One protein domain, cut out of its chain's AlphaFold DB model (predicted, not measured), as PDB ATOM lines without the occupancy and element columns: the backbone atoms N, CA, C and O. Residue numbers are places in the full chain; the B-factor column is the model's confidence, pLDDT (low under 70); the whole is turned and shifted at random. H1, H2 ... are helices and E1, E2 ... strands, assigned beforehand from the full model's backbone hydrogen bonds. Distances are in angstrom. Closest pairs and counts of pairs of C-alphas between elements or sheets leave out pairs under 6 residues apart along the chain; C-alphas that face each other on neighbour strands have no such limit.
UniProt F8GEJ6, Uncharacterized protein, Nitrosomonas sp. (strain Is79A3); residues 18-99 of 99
ATOM      1  N   ALA A  18     -12.321 -17.400  26.238       59.03
ATOM      2  CA  ALA A  18     -13.451 -17.420  27.150       59.03
ATOM      3  C   ALA A  18     -14.022 -18.839  27.112       59.03
ATOM      4  O   ALA A  18     -14.384 -19.323  26.035       59.03
ATOM      5  N   ALA A  19     -13.979 -19.540  28.246       75.50
ATOM      6  CA  ALA A  19     -14.478 -20.898  28.307       75.50
ATOM      7  C   ALA A  19     -15.977 -20.819  28.022       75.50
ATOM      8  O   ALA A  19     -16.730 -20.182  28.760       75.50
ATOM      9  N   GLU A  20     -16.391 -21.389  26.895       87.12
ATOM     10  CA  GLU A  20     -17.799 -21.490  26.556       87.12
ATOM     11  C   GLU A  20     -18.388 -22.676  27.323       87.12
ATOM     12  O   GLU A  20     -17.805 -23.759  27.346       87.12
ATOM     13  N   PHE A  21     -19.537 -22.478  27.960       90.06
ATOM     14  CA  PHE A  21     -20.259 -23.536  28.668       90.06
ATOM     15  C   PHE A  21     -21.765 -23.333  28.531       90.06
ATOM     16  O   PHE A  21     -22.229 -22.254  28.171       90.06
ATOM     17  N   TYR A  22     -22.550 -24.363  28.819       91.81
ATOM     18  CA  TYR A  22     -24.007 -24.302  28.806       91.81
ATOM     19  C   TYR A  22     -24.556 -24.396  30.223       91.81
ATOM     20  O   TYR A  22     -24.066 -25.176  31.037       91.81
ATOM     21  N   VAL A  23     -25.585 -23.602  30.513       90.88
ATOM     22  CA  VAL A  23     -26.293 -23.614  31.798       90.88
ATOM     23  C   VAL A  23     -27.761 -23.953  31.547       90.88
ATOM     24  O   VAL A  23     -28.382 -23.303  30.696       90.88
ATOM     25  N   PRO A  24     -28.338 -24.941  32.251       88.31
ATOM     26  CA  PRO A  24     -29.756 -25.230  32.163       88.31
ATOM     27  C   PRO A  24     -30.542 -24.119  32.859       88.31
ATOM     28  O   PRO A  24     -30.195 -23.648  33.941       88.31
ATOM     29  N   THR A  25     -31.626 -23.698  32.228       87.88
ATOM     30  CA  THR A  25     -32.547 -22.690  32.757       87.88
ATOM     31  C   THR A  25     -33.972 -23.180  32.574       87.88
ATOM     32  O   THR A  25     -34.234 -23.942  31.644       87.88
ATOM     33  N   GLY A  26     -34.900 -22.761  33.433       81.38
ATOM     34  CA  GLY A  26     -36.311 -23.118  33.291       81.38
ATOM     35  C   GLY A  26     -36.992 -23.474  34.602       81.38
ATOM     36  O   GLY A  26     -36.558 -23.064  35.677       81.38
ATOM     37  N   VAL A  27     -38.076 -24.238  34.504       71.44
ATOM     38  CA  VAL A  27     -38.920 -24.653  35.628       71.44
ATOM     39  C   VAL A  27     -39.058 -26.175  35.635       71.44
ATOM     40  O   VAL A  27     -39.418 -26.787  34.628       71.44
ATOM     41  N   MET A  28     -38.790 -26.770  36.793       71.75
ATOM     42  CA  MET A  28     -39.154 -28.134  37.151       71.75
ATOM     43  C   MET A  28     -40.596 -28.101  37.667       71.75
ATOM     44  O   MET A  28     -40.909 -27.480  38.686       71.75
ATOM     45  N   ALA A  29     -41.504 -28.684  36.904       61.31
ATOM     46  CA  ALA A  29     -42.929 -28.683  37.175       61.31
ATOM     47  C   ALA A  29     -43.350 -29.914  37.994       61.31
ATOM     48  O   ALA A  29     -42.562 -30.574  38.664       61.31
ATOM     49  N   VAL A  30     -44.645 -30.186  37.941       53.81
ATOM     50  CA  VAL A  30     -45.540 -29.960  39.063       53.81
ATOM     51  C   VAL A  30     -45.819 -31.220  39.871       53.81
ATOM     52  O   VAL A  30     -46.251 -32.247  39.357       53.81
ATOM     53  N   TYR A  31     -45.667 -31.086  41.180       58.28
ATOM     54  CA  TYR A  31     -46.049 -32.094  42.155       58.28
ATOM     55  C   TYR A  31     -47.576 -32.048  42.322       58.28
ATOM     56  O   TYR A  31     -48.098 -30.958  42.575       58.28
ATOM     57  N   PRO A  32     -48.317 -33.171  42.236       51.72
ATOM     58  CA  PRO A  32     -49.691 -33.208  42.721       51.72
ATOM     59  C   PRO A  32     -49.625 -33.038  44.240       51.72
ATOM     60  O   PRO A  32     -49.349 -33.988  44.964       51.72
ATOM     61  N   GLY A  33     -49.732 -31.809  44.742       51.59
ATOM     62  CA  GLY A  33     -49.659 -31.543  46.175       51.59
ATOM     63  C   GLY A  33     -50.683 -32.375  46.955       51.59
ATOM     64  O   GLY A  33     -51.713 -32.784  46.425       51.59
ATOM     65  N   ILE A  34     -50.436 -32.565  48.253       54.34
ATOM     66  CA  ILE A  34     -51.397 -33.193  49.182       54.34
ATOM     67  C   ILE A  34     -52.714 -32.372  49.236       54.34
ATOM     68  O   ILE A  34     -53.751 -32.866  49.668       54.34
ATOM     69  N   VAL A  35     -52.683 -31.123  48.748       48.91
ATOM     70  CA  VAL A  35     -53.799 -30.176  48.701       48.91
ATOM     71  C   VAL A  35     -53.758 -29.382  47.384       48.91
ATOM     72  O   VAL A  35     -53.231 -28.285  47.373       48.91
ATOM     73  N   ASN A  36     -54.261 -29.944  46.277       48.34
ATOM     74  CA  ASN A  36     -54.710 -29.273  45.029       48.34
ATOM     75  C   ASN A  36     -53.869 -28.150  44.370       48.34
ATOM     76  O   ASN A  36     -54.335 -27.572  43.389       48.34
ATOM     77  N   GLU A  37     -52.658 -27.841  44.828       50.75
ATOM     78  CA  GLU A  37     -51.858 -26.746  44.291       50.75
ATOM     79  C   GLU A  37     -50.609 -27.276  43.589       50.75
ATOM     80  O   GLU A  37     -49.797 -27.991  44.190       50.75
ATOM     81  N   PRO A  38     -50.452 -26.957  42.297       56.22
ATOM     82  CA  PRO A  38     -49.282 -27.347  41.550       56.22
ATOM     83  C   PRO A  38     -48.067 -26.515  41.980       56.22
ATOM     84  O   PRO A  38     -48.030 -25.306  41.765       56.22
ATOM     85  N   TYR A  39     -47.046 -27.153  42.560       59.09
ATOM     86  CA  TYR A  39     -45.795 -26.470  42.907       59.09
ATOM     87  C   TYR A  39     -44.822 -26.464  41.728       59.09
ATOM     88  O   TYR A  39     -44.507 -27.516  41.175       59.09
ATOM     89  N   SER A  40     -44.312 -25.285  41.375       60.97
ATOM     90  CA  SER A  40     -43.223 -25.113  40.413       60.97
ATOM     91  C   SER A  40     -41.927 -24.762  41.140       60.97
ATOM     92  O   SER A  40     -41.887 -23.761  41.858       60.97
ATOM     93  N   ALA A  41     -40.865 -25.537  40.924       65.69
ATOM     94  CA  ALA A  41     -39.524 -25.202  41.395       65.69
ATOM     95  C   ALA A  41     -38.666 -24.733  40.208       65.69
ATOM     96  O   ALA A  41     -38.770 -25.303  39.123       65.69
ATOM     97  N   PRO A  42     -37.822 -23.701  40.350       69.75
ATOM     98  CA  PRO A  42     -36.890 -23.342  39.287       69.75
ATOM     99  C   PRO A  42     -35.897 -24.486  39.038       69.75
ATOM    100  O   PRO A  42     -35.437 -25.134  39.979       69.75
ATOM    101  N   LEU A  43     -35.544 -24.713  37.770       74.94
ATOM    102  CA  LEU A  43     -34.335 -25.461  37.440       74.94
ATOM    103  C   LEU A  43     -33.144 -24.617  37.875       74.94
ATOM    104  O   LEU A  43     -33.005 -23.456  37.489       74.94
ATOM    105  N   ASP A  44     -32.316 -25.205  38.718       69.00
ATOM    106  CA  ASP A  44     -31.174 -24.538  39.310       69.00
ATOM    107  C   ASP A  44     -30.095 -24.244  38.253       69.00
ATOM    108  O   ASP A  44     -29.589 -25.151  37.592       69.00
ATOM    109  N   ASN A  45     -29.718 -22.973  38.108       77.56
ATOM    110  CA  ASN A  45     -28.727 -22.497  37.136       77.56
ATOM    111  C   ASN A  45     -27.272 -22.666  37.617       77.56
ATOM    112  O   ASN A  45     -26.352 -22.064  37.063       77.56
ATOM    113  N   ARG A  46     -27.050 -23.459  38.671       75.12
ATOM    114  CA  ARG A  46     -25.717 -23.722  39.231       75.12
ATOM    115  C   ARG A  46     -24.889 -24.727  38.427       75.12
ATOM    116  O   ARG A  46     -23.681 -24.807  38.642       75.12
ATOM    117  N   LEU A  47     -25.504 -25.488  37.523       84.19
ATOM    118  CA  LEU A  47     -24.803 -26.486  36.715       84.19
ATOM    119  C   LEU A  47     -24.215 -25.860  35.445       84.19
ATOM    120  O   LEU A  47     -24.896 -25.133  34.727       84.19
ATOM    121  N   LYS A  48     -22.948 -26.173  35.162       90.06
ATOM    122  CA  LYS A  48     -22.250 -25.803  33.926       90.06
ATOM    123  C   LYS A  48     -21.878 -27.077  33.174       90.06
ATOM    124  O   LYS A  48     -21.302 -27.984  33.772       90.06
ATOM    125  N   PHE A  49     -22.174 -27.121  31.882       89.94
ATOM    126  CA  PHE A  49     -21.877 -28.244  30.994       89.94
ATOM    127  C   PHE A  49     -20.938 -27.807  29.873       89.94
ATOM    128  O   PHE A  49     -21.025 -26.675  29.398       89.94
ATOM    129  N   ALA A  50     -20.040 -28.701  29.461       89.25
ATOM    130  CA  ALA A  50     -19.052 -28.410  28.423       89.25
ATOM    131  C   ALA A  50     -19.695 -28.222  27.038       89.25
ATOM    132  O   ALA A  50     -19.248 -27.384  26.258       89.25
ATOM    133  N   ASP A  51     -20.772 -28.953  26.749       91.75
ATOM    134  CA  ASP A  51     -21.535 -28.825  25.512       91.75
ATOM    135  C   ASP A  51     -23.051 -28.830  25.758       91.75
ATOM    136  O   ASP A  51     -23.542 -28.985  26.882       91.75
ATOM    137  N   LYS A  52     -23.801 -28.563  24.683       92.12
ATOM    138  CA  LYS A  52     -25.257 -28.435  24.729       92.12
ATOM    139  C   LYS A  52     -25.940 -29.783  24.965       92.12
ATOM    140  O   LYS A  52     -26.933 -29.823  25.687       92.12
ATOM    141  N   ASP A  53     -25.425 -30.852  24.366       93.69
ATOM    142  CA  ASP A  53     -26.058 -32.171  24.395       93.69
ATOM    143  C   ASP A  53     -26.040 -32.742  25.814       93.69
ATOM    144  O   ASP A  53     -27.026 -33.322  26.266       93.69
ATOM    145  N   ASP A  54     -24.949 -32.533  26.550       91.38
ATOM    146  CA  ASP A  54     -24.852 -32.922  27.955       91.38
ATOM    147  C   ASP A  54     -25.813 -32.128  28.846       91.38
ATOM    148  O   ASP A  54     -26.440 -32.688  29.748       91.38
ATOM    149  N   CYS A  55     -25.995 -30.839  28.560       91.56
ATOM    150  CA  CYS A  55     -26.980 -30.016  29.253       91.56
ATOM    151  C   CYS A  55     -28.425 -30.465  28.951       91.56
ATOM    152  O   CYS A  55     -29.239 -30.577  29.870       91.56
ATOM    153  N   ASP A  56     -28.747 -30.773  27.691       91.50
ATOM    154  CA  ASP A  56     -30.074 -31.261  27.295       91.50
ATOM    155  C   ASP A  56     -30.379 -32.624  27.946       91.50
ATOM    156  O   ASP A  56     -31.466 -32.817  28.494       91.50
ATOM    157  N   LYS A  57     -29.403 -33.547  27.975       90.69
ATOM    158  CA  LYS A  57     -29.528 -34.829  28.691       90.69
ATOM    159  C   LYS A  57     -29.775 -34.624  30.181       90.69
ATOM    160  O   LYS A  57     -30.588 -35.336  30.761       90.69
ATOM    161  N   ALA A  58     -29.111 -33.653  30.810       87.81
ATOM    162  CA  ALA A  58     -29.345 -33.354  32.219       87.81
ATOM    163  C   ALA A  58     -30.788 -32.888  32.475       87.81
ATOM    164  O   ALA A  58     -31.411 -33.336  33.436       87.81
ATOM    165  N   ILE A  59     -31.349 -32.045  31.600       86.88
ATOM    166  CA  ILE A  59     -32.766 -31.644  31.659       86.88
ATOM    167  C   ILE A  59     -33.691 -32.866  31.514       86.88
ATOM    168  O   ILE A  59     -34.676 -32.981  32.247       86.88
ATOM    169  N   GLU A  60     -33.374 -33.795  30.609       86.38
ATOM    170  CA  GLU A  60     -34.155 -35.019  30.397       86.38
ATOM    171  C   GLU A  60     -34.109 -35.965  31.609       86.38
ATOM    172  O   GLU A  60     -35.142 -36.488  32.029       86.38
ATOM    173  N   GLU A  61     -32.938 -36.159  32.216       84.81
ATOM    174  CA  GLU A  61     -32.791 -36.980  33.424       84.81
ATOM    175  C   GLU A  61     -33.553 -36.382  34.614       84.81
ATOM    176  O   GLU A  61     -34.192 -37.110  35.374       84.81
ATOM    177  N   ILE A  62     -33.588 -35.052  34.732       79.44
ATOM    178  CA  ILE A  62     -34.436 -34.373  35.717       79.44
ATOM    179  C   ILE A  62     -35.917 -34.670  35.449       79.44
ATOM    180  O   ILE A  62     -36.660 -34.945  36.391       79.44
ATOM    181  N   ALA A  63     -36.360 -34.676  34.190       78.88
ATOM    182  CA  ALA A  63     -37.744 -35.007  33.843       78.88
ATOM    183  C   ALA A  63     -38.118 -36.471  34.149       78.88
ATOM    184  O   ALA A  63     -39.288 -36.775  34.369       78.88
ATOM    185  N   LYS A  64     -37.136 -37.379  34.203       77.19
ATOM    186  CA  LYS A  64     -37.327 -38.783  34.612       77.19
ATOM    187  C   LYS A  64     -37.304 -38.983  36.127       77.19
ATOM    188  O   LYS A  64     -37.629 -40.075  36.598       77.19
ATOM    189  N   SER A  65     -36.896 -37.971  36.892       75.00
ATOM    190  CA  SER A  65     -36.811 -38.076  38.347       75.00
ATOM    191  C   SER A  65     -38.194 -38.240  38.984       75.00
ATOM    192  O   SER A  65     -39.216 -37.789  38.463       75.00
ATOM    193  N   LYS A  66     -38.230 -38.915  40.138       69.94
ATOM    194  CA  LYS A  66     -39.417 -38.940  40.992       69.94
ATOM    195  C   LYS A  66     -39.377 -37.751  41.931       69.94
ATOM    196  O   LYS A  66     -38.347 -37.452  42.529       69.94
ATOM    197  N   ALA A  67     -40.527 -37.124  42.104       66.19
ATOM    198  CA  ALA A  67     -40.716 -36.153  43.156       66.19
ATOM    199  C   ALA A  67     -40.567 -36.788  44.543       66.19
ATOM    200  O   ALA A  67     -41.175 -37.824  44.828       66.19
ATOM    201  N   ILE A  68     -39.864 -36.081  45.422       66.62
ATOM    202  CA  ILE A  68     -39.851 -36.345  46.859       66.62
ATOM    203  C   ILE A  68     -40.540 -35.199  47.600       66.62
ATOM    204  O   ILE A  68     -40.385 -34.027  47.251       66.62
ATOM    205  N   TYR A  69     -41.306 -35.528  48.635       64.31
ATOM    206  CA  TYR A  69     -41.832 -34.559  49.583       64.31
ATOM    207  C   TYR A  69     -40.909 -34.464  50.784       64.31
ATOM    208  O   TYR A  69     -40.596 -35.463  51.434       64.31
ATOM    209  N   VAL A  70     -40.548 -33.232  51.116       66.19
ATOM    210  CA  VAL A  70     -39.846 -32.901  52.346       66.19
ATOM    211  C   VAL A  70     -40.741 -31.968  53.145       66.19
ATOM    212  O   VAL A  70     -41.069 -30.873  52.694       66.19
ATOM    213  N   SER A  71     -41.164 -32.403  54.329       66.38
ATOM    214  CA  SER A  71     -41.936 -31.568  55.253       66.38
ATOM    215  C   SER A  71     -41.097 -31.227  56.476       66.38
ATOM    216  O   SER A  71     -40.455 -32.115  57.036       66.38
ATOM    217  N   THR A  72     -41.157 -29.981  56.931       73.69
ATOM    218  CA  THR A  72     -40.490 -29.536  58.160       73.69
ATOM    219  C   THR A  72     -41.526 -29.356  59.264       73.69
ATOM    220  O   THR A  72     -42.536 -28.688  59.060       73.69
ATOM    221  N   ASP A  73     -41.271 -29.928  60.437       71.94
ATOM    222  CA  ASP A  73     -42.099 -29.784  61.634       71.94
ATOM    223  C   ASP A  73     -41.245 -29.199  62.765       71.94
ATOM    224  O   ASP A  73     -40.226 -29.779  63.138       71.94
ATOM    225  N   ASN A  74     -41.608 -28.014  63.267       80.00
ATOM    226  CA  ASN A  74     -40.847 -27.278  64.290       80.00
ATOM    227  C   ASN A  74     -39.336 -27.164  63.992       80.00
ATOM    228  O   ASN A  74     -38.493 -27.374  64.861       80.00
ATOM    229  N   GLY A  75     -38.980 -26.869  62.737       80.12
ATOM    230  CA  GLY A  75     -37.583 -26.761  62.295       80.12
ATOM    231  C   GLY A  75     -36.868 -28.100  62.080       80.12
ATOM    232  O   GLY A  75     -35.733 -28.108  61.614       80.12
ATOM    233  N   THR A  76     -37.525 -29.228  62.359       76.38
ATOM    234  CA  THR A  76     -36.992 -30.569  62.103       76.38
ATOM    235  C   THR A  76     -37.514 -31.087  60.770       76.38
ATOM    236  O   THR A  76     -38.723 -31.207  60.565       76.38
ATOM    237  N   GLN A  77     -36.606 -31.407  59.853       77.25
ATOM    238  CA  GLN A  77     -36.955 -32.044  58.589       77.25
ATOM    239  C   GLN A  77     -37.439 -33.478  58.854       77.25
ATOM    240  O   GLN A  77     -36.732 -34.277  59.469       77.25
ATOM    241  N   ARG A  78     -38.657 -33.806  58.414       73.81
ATOM    242  CA  ARG A  78     -39.175 -35.179  58.440       73.81
ATOM    243  C   ARG A  78     -38.544 -36.001  57.305       73.81
ATOM    244  O   ARG A  78     -38.087 -35.406  56.327       73.81
ATOM    245  N   PRO A  79     -38.527 -37.344  57.414       76.81
ATOM    246  CA  PRO A  79     -38.005 -38.205  56.358       76.81
ATOM    247  C   PRO A  79     -38.654 -37.902  55.010       76.81
ATOM    248  O   PRO A  79     -39.854 -37.618  54.948       76.81
ATOM    249  N   GLU A  80     -37.853 -37.979  53.952       77.19
ATOM    250  CA  GLU A  80     -38.321 -37.819  52.579       77.19
ATOM    251  C   GLU A  80     -39.396 -38.871  52.277       77.19
ATOM    252  O   GLU A  80     -39.259 -40.041  52.649       77.19
ATOM    253  N   GLN A  81     -40.487 -38.450  51.641       64.56
ATOM    254  CA  GLN A  81     -41.553 -39.351  51.210       64.56
ATOM    255  C   GLN A  81     -41.676 -39.330  49.693       64.56
ATOM    256  O   GLN A  81     -41.753 -38.259  49.092       64.56
ATOM    257  N   ASP A  82     -41.749 -40.512  49.086       65.62
ATOM    258  CA  ASP A  82     -42.037 -40.643  47.661       65.62
ATOM    259  C   ASP A  82     -43.419 -40.068  47.346       65.62
ATOM    260  O   ASP A  82     -44.412 -40.359  48.024       65.62
ATOM    261  N   ALA A  83     -43.509 -39.287  46.274       65.50
ATOM    262  CA  ALA A  83     -44.796 -38.822  45.805       65.50
ATOM    263  C   ALA A  83     -45.582 -39.944  45.115       65.50
ATOM    264  O   ALA A  83     -45.110 -40.577  44.172       65.50
ATOM    265  N   ALA A  84     -46.822 -40.171  45.559       58.94
ATOM    266  CA  ALA A  84     -47.638 -41.298  45.106       58.94
ATOM    267  C   ALA A  84     -47.997 -41.269  43.602       58.94
ATOM    268  O   ALA A  84     -48.272 -42.322  43.032       58.94
ATOM    269  N   THR A  85     -48.020 -40.094  42.952       57.84
ATOM    270  CA  THR A  85     -48.447 -39.919  41.538       57.84
ATOM    271  C   THR A  85     -47.731 -38.778  40.799       57.84
ATOM    272  O   THR A  85     -48.280 -38.156  39.892       57.84
ATOM    273  N   SER A  86     -46.499 -38.454  41.173       56.41
ATOM    274  CA  SER A  86     -45.801 -37.307  40.591       56.41
ATOM    275  C   SER A  86     -45.347 -37.529  39.152       56.41
ATOM    276  O   SER A  86     -44.549 -38.426  38.883       56.41
ATOM    277  N   ILE A  87     -45.783 -36.647  38.258       60.69
ATOM    278  CA  ILE A  87     -45.171 -36.452  36.946       60.69
ATOM    279  C   ILE A  87     -44.305 -35.199  37.057       60.69
ATOM    280  O   ILE A  87     -44.833 -34.106  37.248       60.69
ATOM    281  N   VAL A  88     -42.986 -35.341  36.934       68.56
ATOM    282  CA  VAL A  88     -42.091 -34.185  36.812       68.56
ATOM    283  C   VAL A  88     -42.115 -33.745  35.351       68.56
ATOM    284  O   VAL A  88     -41.578 -34.417  34.477       68.56
ATOM    285  N   VAL A  89     -42.771 -32.623  35.058       70.75
ATOM    286  CA  VAL A  89     -42.687 -32.004  33.722       70.75
ATOM    287  C   VAL A  89     -41.586 -30.958  33.771       70.75
ATOM    288  O   VAL A  89     -41.583 -30.130  34.663       70.75
ATOM    289  N   VAL A  90     -40.637 -30.953  32.845       75.62
ATOM    290  CA  VAL A  90     -39.580 -29.932  32.832       75.62
ATOM    291  C   VAL A  90     -39.770 -29.038  31.620       75.62
ATOM    292  O   VAL A  90     -39.830 -29.519  30.493       75.62
ATOM    293  N   ALA A  91     -39.867 -27.730  31.851       79.25
ATOM    294  CA  ALA A  91     -39.821 -26.726  30.800       79.25
ATOM    295  C   ALA A  91     -38.506 -25.962  30.949       79.25
ATOM    296  O   ALA A  91     -38.403 -25.066  31.787       79.25
ATOM    297  N   GLY A  92     -37.488 -26.346  30.177       85.00
ATOM    298  CA  GLY A  92     -36.159 -25.754  30.282       85.00
ATOM    299  C   GLY A  92     -35.397 -25.674  28.965       85.00
ATOM    300  O   GLY A  92     -35.780 -26.279  27.967       85.00
ATOM    301  N   ALA A  93     -34.328 -24.885  28.980       88.38
ATOM    302  CA  ALA A  93     -33.425 -24.671  27.861       88.38
ATOM    303  C   ALA A  93     -31.989 -24.477  28.351       88.38
ATOM    304  O   ALA A  93     -31.751 -23.889  29.409       88.38
ATOM    305  N   CYS A  94     -31.038 -24.919  27.535       91.38
ATOM    306  CA  CYS A  94     -29.612 -24.729  27.760       91.38
ATOM    307  C   CYS A  94     -29.126 -23.444  27.091       91.38
ATOM    308  O   CYS A  94     -29.183 -23.315  25.866       91.38
ATOM    309  N   ILE A  95     -28.643 -22.498  27.896       91.88
ATOM    310  CA  ILE A  95     -28.130 -21.211  27.420       91.88
ATOM    311  C   ILE A  95     -26.606 -21.257  27.400       91.88
ATOM    312  O   ILE A  95     -25.983 -21.552  28.420       91.88
ATOM    313  N   LYS A  96     -26.019 -20.928  26.246       92.50
ATOM    314  CA  LYS A  96     -24.572 -20.764  26.086       92.50
ATOM    315  C   LYS A  96     -24.092 -19.533  26.859       92.50
ATOM    316  O   LYS A  96     -24.657 -18.452  26.713       92.50
ATOM    317  N   GLN A  97     -23.046 -19.701  27.648       88.19
ATOM    318  CA  GLN A  97     -22.379 -18.683  28.447       88.19
ATOM    319  C   GLN A  97     -20.907 -18.599  28.039       88.19
ATOM    320  O   GLN A  97     -20.338 -19.566  27.531       88.19
ATOM    321  N   SER A  98     -20.303 -17.441  28.283       84.56
ATOM    322  CA  SER A  98     -18.870 -17.190  28.127       84.56
ATOM    323  C   SER A  98     -18.357 -16.530  29.404       84.56
ATOM    324  O   SER A  98     -18.953 -15.545  29.843       84.56
ATOM    325  N   GLU A  99     -17.302 -17.086  29.995       70.38
ATOM    326  CA  GLU A  99     -16.607 -16.523  31.169       70.38
ATOM    327  C   GLU A  99     -15.699 -15.332  30.837       70.38
ATOM    328  O   GLU A  99     -15.035 -15.362  29.773       70.38
TER     329      GLU A  99
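This is residues 18 to 99 of the 99 residues of an uncharacterized protein of Nitrosomonas sp. (strain Is79A3) (UniProt F8GEJ6). A long, narrow wall of three antiparallel strands, E2 - E1 - E3, has H1 along one face; the link after H1 folds back on itself, and residues 72 to 77 stick out. The printed part has 82 residues, with E1, E2, H1, E3 in chain order; the class is mixed, with under half of the residues in named elements. It is loose, radius of gyration of the C-alphas 15.3 A, spanning 47 by 26 by 17 A.

Find C-alpha 20 at (-17.799, -21.490, 26.556); from there E1, residues 20 to 32, runs 37.6 A. E2 is residues 38 to 42, 13.2 A; H1 is residues 52 to 64, 18.7 A. E3, residues 90 to 98, 24.8 A, ends at (-18.870, -17.190, 28.127).

Within hydrogen-bond range are N 25 and O 93 between E1 and E3, and N 28 and O 41 in the hairpin E1 and E2, each 2.8 A. H1 is on the sheet, height 8.4 A; its closest C-alphas to E3 are Ala 63 and Val 90, 5.5 A. In H1 every O i to N i+4 pair is within range. E2, H1, E3 form a split strand-helix-strand unit, E1 between its parallel strands, with a right-handed crossover; sheet and helix make two layers.

The printed part has no cut. The 25-residue link H1 to E3 is long. pLDDT is under 70 in 30 residues, among them 29 to 42.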